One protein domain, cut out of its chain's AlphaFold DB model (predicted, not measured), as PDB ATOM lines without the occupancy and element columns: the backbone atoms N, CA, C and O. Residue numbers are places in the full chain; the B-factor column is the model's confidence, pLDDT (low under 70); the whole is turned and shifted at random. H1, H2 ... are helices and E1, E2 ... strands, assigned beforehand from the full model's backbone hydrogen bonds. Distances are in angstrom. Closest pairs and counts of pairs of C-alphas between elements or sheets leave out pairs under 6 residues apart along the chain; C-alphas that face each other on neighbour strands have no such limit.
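What this domain is: This is residues 31 to 77 of the 78 residues of an uncharacterized protein of Flavobacterium terrae (UniProt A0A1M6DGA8). What does the domain look like? It is a small twisted wall of four strands in the order E3, E2, E1, E4, with no helix over either face; at one end the loop of residues 37 to 44 sticks out, and at the opposite end residues 62 to 71, with the short helix H1, stick out. What is it made of? The printed part has 47 residues with four named strands and one named helix, along the chain E1, E2, E3, H1, E4; the sheet is mixed and the class is mixed, helices and strands. How spread out is it? It is loose, with a radius of gyration of the C-alphas of 12.0 A, and elongated, spanning 37 by 19 by 18 A.

Where its parts are: Where are the strands? E1 is residues 31 to 34, 9.8 A long from C-alpha 31 at (34.424, 7.696, 27.982). E2 is residues 47 to 51, 13.2 A, and E3 residues 54 to 57, 10.0 A. E4 is residues 74 to 77, 9.8 A, ending with C-alpha 77 at (27.205, 7.868, 20.227). Where is the helix? H1 is residues 63 to 69, 10.1 A from first to last C-alpha, beginning with C-alpha 63 at (40.104, 14.675, 36.234).

How they stand to each other: How do the inner strands E1 and E2 pair? They are antiparallel at 144 degrees and form a hairpin, with N 32 and O 48 2.8 A apart, within hydrogen-bond range. What stands at the edges? E3 is antiparallel to E2 at 138 degrees, a hairpin with N 51 and O 54 2.8 A apart, within hydrogen-bond range. E4 is parallel to E1 at 22 degrees, with N 75 and O 31 2.8 A apart, within hydrogen-bond range. What patterns do they make? E1, E2 and E3 are a meander, each strand the antiparallel neighbour of the one before. E3, H1 and E4 are a split strand-helix-strand unit, two strands of one sheet that are not neighbours, with a helix between them in the chain and E2 and E1 between them in the sheet; its crossover is right-handed. Where does H1 stand? It is not on the sheet, with 0 pairs of C-alphas within 10 A; in its backbone every O i to N i+4 pair is within hydrogen-bond range.

The domain as a whole: How large is it? The two C-alphas farthest apart, those of Gly 40 and Asn 69, are 37.6 A apart. How flat is the sheet? It is only just strongly twisted, its C-alphas lying up to 4.3 A off the best plane. Are there cuts or long links? The printed part has no cut; the link from E1 to E2, 12 residues, is long, and the others are tight. Is confidence low anywhere? No printed residue is under 70, and the mean pLDDT of the printed part is 91.8.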
ATOM      1  N   LYS A  31      35.152   6.434  27.889       96.75
ATOM      2  CA  LYS A  31      34.424   7.696  27.982       96.75
ATOM      3  C   LYS A  31      33.366   7.725  26.890       96.75
ATOM      4  O   LYS A  31      33.710   7.694  25.711       96.75
ATOM      5  N   ILE A  32      32.106   7.870  27.275       96.56
ATOM      6  CA  ILE A  32      31.008   8.033  26.328       96.56
ATOM      7  C   ILE A  32      30.719   9.516  26.124       96.56
ATOM      8  O   ILE A  32      30.584  10.264  27.093       96.56
ATOM      9  N   ILE A  33      30.584   9.929  24.864       95.06
ATOM     10  CA  ILE A  33      30.098  11.255  24.471       95.06
ATOM     11  C   ILE A  33      28.807  11.059  23.676       95.06
ATOM     12  O   ILE A  33      28.818  10.598  22.536       95.06
ATOM     13  N   ASN A  34      27.674  11.389  24.293       91.19
ATOM     14  CA  ASN A  34      26.364  11.302  23.666       91.19
ATOM     15  C   ASN A  34      26.074  12.573  22.857       91.19
ATOM     16  O   ASN A  34      25.847  13.654  23.411       91.19
ATOM     17  N   THR A  35      26.060  12.417  21.538       89.19
ATOM     18  CA  THR A  35      25.794  13.480  20.562       89.19
ATOM     19  C   THR A  35      24.401  13.384  19.934       89.19
ATOM     20  O   THR A  35      24.058  14.236  19.114       89.19
ATOM     21  N   MET A  36      23.578  12.411  20.352       86.56
ATOM     22  CA  MET A  36      22.228  12.224  19.820       86.56
ATOM     23  C   MET A  36      21.384  13.498  19.985       86.56
ATOM     24  O   MET A  36      21.314  14.066  21.086       86.56
ATOM     25  N   PRO A  37      20.684  13.950  18.926       83.88
ATOM     26  CA  PRO A  37      19.756  15.060  19.037       83.88
ATOM     27  C   PRO A  37      18.628  14.663  19.986       83.88
ATOM     28  O   PRO A  37      17.963  13.645  19.808       83.88
ATOM     29  N   THR A  38      18.413  15.469  21.018       78.50
ATOM     30  CA  THR A  38      17.355  15.223  21.999       78.50
ATOM     31  C   THR A  38      16.249  16.249  21.818       78.50
ATOM     32  O   THR A  38      16.521  17.431  21.616       78.50
ATOM     33  N   VAL A  39      14.998  15.799  21.879       83.44
ATOM     34  CA  VAL A  39      13.821  16.673  21.848       83.44
ATOM     35  C   VAL A  39      13.353  16.948  23.283       83.44
ATOM     36  O   VAL A  39      13.092  16.008  24.028       83.44
ATOM     37  N   GLY A  40      13.249  18.223  23.678       81.31
ATOM     38  CA  GLY A  40      12.763  18.649  25.004       81.31
ATOM     39  C   GLY A  40      13.848  19.129  25.983       81.31
ATOM     40  O   GLY A  40      14.996  19.342  25.593       81.31
ATOM     41  N   ASP A  41      13.462  19.328  27.250       70.94
ATOM     42  CA  ASP A  41      14.360  19.801  28.316       70.94
ATOM     43  C   ASP A  41      15.363  18.720  28.738       70.94
ATOM     44  O   ASP A  41      15.005  17.595  29.097       70.94
ATOM     45  N   PHE A  42      16.646  19.082  28.704       71.94
ATOM     46  CA  PHE A  42      17.759  18.165  28.906       71.94
ATOM     47  C   PHE A  42      18.333  18.306  30.320       71.94
ATOM     48  O   PHE A  42      18.993  19.294  30.627       71.94
ATOM     49  N   ASN A  43      18.113  17.302  31.172       73.31
ATOM     50  CA  ASN A  43      18.697  17.241  32.523       73.31
ATOM     51  C   ASN A  43      19.767  16.148  32.676       73.31
ATOM     52  O   ASN A  43      20.281  15.946  33.774       73.31
ATOM     53  N   GLN A  44      20.092  15.414  31.608       76.31
ATOM     54  CA  GLN A  44      21.081  14.340  31.677       76.31
ATOM     55  C   GLN A  44      22.466  14.826  31.228       76.31
ATOM     56  O   GLN A  44      22.565  15.631  30.313       76.31
ATOM     57  N   PRO A  45      23.558  14.350  31.832       83.69
ATOM     58  CA  PRO A  45      24.907  14.642  31.351       83.69
ATOM     59  C   PRO A  45      25.167  13.985  29.990       83.69
ATOM     60  O   PRO A  45      24.848  12.810  29.792       83.69
ATOM     61  N   LYS A  46      25.743  14.749  29.049       89.88
ATOM     62  CA  LYS A  46      26.119  14.258  27.707       89.88
ATOM     63  C   LYS A  46      27.365  13.388  27.721       89.88
ATOM     64  O   LYS A  46      27.570  12.608  26.800       89.88
ATOM     65  N   GLU A  47      28.188  13.529  28.746       94.19
ATOM     66  CA  GLU A  47      29.445  12.814  28.861       94.19
ATOM     67  C   GLU A  47      29.490  12.077  30.195       94.19
ATOM     68  O   GLU A  47      29.124  12.638  31.228       94.19
ATOM     69  N   TYR A  48      29.926  10.824  30.161       95.75
ATOM     70  CA  TYR A  48      30.059   9.965  31.335       95.75
ATOM     71  C   TYR A  48      31.127   8.899  31.087       95.75
ATOM     72  O   TYR A  48      31.512   8.636  29.946       95.75
ATOM     73  N   TYR A  49      31.615   8.291  32.161       97.31
ATOM     74  CA  TYR A  49      32.552   7.178  32.090       97.31
ATOM     75  C   TYR A  49      31.829   5.851  32.295       97.31
ATOM     76  O   TYR A  49      30.853   5.778  33.044       97.31
ATOM     77  N   ILE A  50      32.332   4.797  31.661       97.31
ATOM     78  CA  ILE A  50      32.048   3.422  32.064       97.31
ATOM     79  C   ILE A  50      33.207   2.956  32.937       97.31
ATOM     80  O   ILE A  50      34.374   3.058  32.558       97.31
ATOM     81  N   TYR A  51      32.880   2.512  34.142       97.25
ATOM     82  CA  TYR A  51      33.837   2.054  35.133       97.25
ATOM     83  C   TYR A  51      33.301   0.800  35.809       97.25
ATOM     84  O   TYR A  51      32.239   0.833  36.432       97.25
ATOM     85  N   LYS A  52      34.041  -0.305  35.697       96.00
ATOM     86  CA  LYS A  52      33.656  -1.628  36.205       96.00
ATOM     87  C   LYS A  52      32.315  -2.100  35.638       96.00
ATOM     88  O   LYS A  52      31.534  -2.740  36.338       96.00
ATOM     89  N   GLY A  53      32.048  -1.768  34.374       95.25
ATOM     90  CA  GLY A  53      30.785  -2.074  33.697       95.25
ATOM     91  C   GLY A  53      29.593  -1.211  34.127       95.25
ATOM     92  O   GLY A  53      28.473  -1.474  33.691       95.25
ATOM     93  N   GLU A  54      29.802  -0.182  34.952       96.56
ATOM     94  CA  GLU A  54      28.758   0.748  35.390       96.56
ATOM     95  C   GLU A  54      28.983   2.155  34.833       96.56
ATOM     96  O   GLU A  54      30.113   2.631  34.729       96.56
ATOM     97  N   ARG A  55      27.891   2.872  34.543       95.19
ATOM     98  CA  ARG A  55      27.952   4.307  34.246       95.19
ATOM     99  C   ARG A  55      28.308   5.088  35.512       95.19
ATOM    100  O   ARG A  55      27.636   4.952  36.534       95.19
ATOM    101  N   LYS A  56      29.299   5.968  35.397       95.94
ATOM    102  CA  LYS A  56      29.707   6.936  36.416       95.94
ATOM    103  C   LYS A  56      29.807   8.332  35.823       95.94
ATOM    104  O   LYS A  56      30.240   8.517  34.685       95.94
ATOM    105  N   GLU A  57      29.392   9.319  36.596       95.19
ATOM    106  CA  GLU A  57      29.441  10.715  36.187       95.19
ATOM    107  C   GLU A  57      30.882  11.232  36.204       95.19
ATOM    108  O   GLU A  57      31.703  10.831  37.028       95.19
ATOM    109  N   ILE A  58      31.212  12.144  35.286       94.75
ATOM    110  CA  ILE A  58      32.592  12.650  35.152       94.75
ATOM    111  C   ILE A  58      33.089  13.293  36.451       94.75
ATOM    112  O   ILE A  58      34.265  13.182  36.788       94.75
ATOM    113  N   ASN A  59      32.192  13.941  37.196       93.94
ATOM    114  CA  ASN A  59      32.511  14.616  38.452       93.94
ATOM    115  C   ASN A  59      32.761  13.661  39.633       93.94
ATOM    116  O   ASN A  59      33.124  14.134  40.709       93.94
ATOM    117  N   GLU A  60      32.577  12.351  39.455       94.81
ATOM    118  CA  GLU A  60      32.963  11.340  40.440       94.81
ATOM    119  C   GLU A  60      34.464  11.017  40.370       94.81
ATOM    120  O   GLU A  60      34.993  10.411  41.300       94.81
ATOM    121  N   PHE A  61      35.167  11.440  39.314       95.81
ATOM    122  CA  PHE A  61      36.586  11.151  39.092       95.81
ATOM    123  C   PHE A  61      37.477  12.367  39.316       95.81
ATOM    124  O   PHE A  61      37.088  13.519  39.115       95.81
ATOM    125  N   ASP A  62      38.726  12.093  39.682       96.25
ATOM    126  CA  ASP A  62      39.779  13.097  39.711       96.25
ATOM    127  C   ASP A  62      40.283  13.322  38.278       96.25
ATOM    128  O   ASP A  62      41.070  12.540  37.745       96.25
ATOM    129  N   ALA A  63      39.792  14.381  37.632       94.38
ATOM    130  CA  ALA A  63      40.104  14.675  36.234       94.38
ATOM    131  C   ALA A  63      41.613  14.825  35.974       94.38
ATOM    132  O   ALA A  63      42.096  14.393  34.926       94.38
ATOM    133  N   THR A  64      42.360  15.399  36.924       95.50
ATOM    134  CA  THR A  64      43.817  15.540  36.812       95.50
ATOM    135  C   THR A  64      44.474  14.168  36.845       95.50
ATOM    136  O   THR A  64      45.227  13.832  35.930       95.50
ATOM    137  N   TRP A  65      44.109  13.330  37.819       96.31
ATOM    138  CA  TRP A  65      44.647  11.975  37.930       96.31
ATOM    139  C   TRP A  65      44.353  11.134  36.681       96.31
ATOM    140  O   TRP A  65      45.260  10.490  36.158       96.31
ATOM    141  N   ILE A  66      43.124  11.189  36.153       96.75
ATOM    142  CA  ILE A  66      42.750  10.496  34.911       96.75
ATOM    143  C   ILE A  66      43.622  10.956  33.743       96.75
ATOM    144  O   ILE A  66      44.138  10.118  33.009       96.75
ATOM    145  N   SER A  67      43.816  12.267  33.578       95.56
ATOM    146  CA  SER A  67      44.594  12.809  32.457       95.56
ATOM    147  C   SER A  67      46.073  12.407  32.486       95.56
ATOM    148  O   SER A  67      46.683  12.243  31.432       95.56
ATOM    149  N   GLU A  68      46.637  12.217  33.680       97.44
ATOM    150  CA  GLU A  68      48.045  11.861  33.872       97.44
ATOM    151  C   GLU A  68      48.292  10.346  33.839       97.44
ATOM    152  O   GLU A  68      49.362   9.910  33.417       97.44
ATOM    153  N   ASN A  69      47.322   9.541  34.286       97.75
ATOM    154  CA  ASN A  69      47.524   8.109  34.539       97.75
ATOM    155  C   ASN A  69      46.764   7.199  33.569       97.75
ATOM    156  O   ASN A  69      47.091   6.016  33.467       97.75
ATOM    157  N   CYS A  70      45.769   7.718  32.848       96.62
ATOM    158  CA  CYS A  70      44.875   6.902  32.037       96.62
ATOM    159  C   CYS A  70      44.876   7.328  30.574       96.62
ATOM    160  O   CYS A  70      44.804   8.505  30.226       96.62
ATOM    161  N   LYS A  71      44.848   6.329  29.691       95.94
ATOM    162  CA  LYS A  71      44.521   6.510  28.278       95.94
ATOM    163  C   LYS A  71      43.126   5.949  28.024       95.94
ATOM    164  O   LYS A  71      42.984   4.813  27.584       95.94
ATOM    165  N   VAL A  72      42.113   6.744  28.360       95.12
ATOM    166  CA  VAL A  72      40.704   6.339  28.276       95.12
ATOM    167  C   VAL A  72      40.238   6.413  26.815       95.12
ATOM    168  O   VAL A  72      40.321   7.491  26.218       95.12
ATOM    169  N   PRO A  73      39.772   5.309  26.207       96.25
ATOM    170  CA  PRO A  73      39.187   5.345  24.873       96.25
ATOM    171  C   PRO A  73      37.880   6.145  24.884       96.25
ATOM    172  O   PRO A  73      37.120   6.107  25.852       96.25
ATOM    173  N   VAL A  74      37.633   6.889  23.805       96.38
ATOM    174  CA  VAL A  74      36.429   7.710  23.643       96.38
ATOM    175  C   VAL A  74      35.496   7.036  22.649       96.38
ATOM    176  O   VAL A  74      35.902   6.737  21.526       96.38
ATOM    177  N   THR A  75      34.250   6.845  23.065       95.69
ATOM    178  CA  THR A  75      33.166   6.309  22.246       95.69
ATOM    179  C   THR A  75      32.127   7.409  22.051       95.69
ATOM    180  O   THR A  75      31.481   7.856  23.003       95.69
ATOM    181  N   GLU A  76      31.965   7.866  20.813       93.50
ATOM    182  CA  GLU A  76      30.910   8.810  20.447       93.50
ATOM    183  C   GLU A  76      29.656   8.043  20.025       93.50
ATOM    184  O   GLU A  76      29.717   7.114  19.218       93.50
ATOM    185  N   VAL A  77      28.513   8.425  20.590       89.56
ATOM    186  CA  VAL A  77      27.205   7.868  20.227       89.56
ATOM    187  C   VAL A  77      26.420   8.957  19.505       89.56
ATOM    188  O   VAL A  77      26.281  10.064  20.035       89.56
TER     189      VAL A  77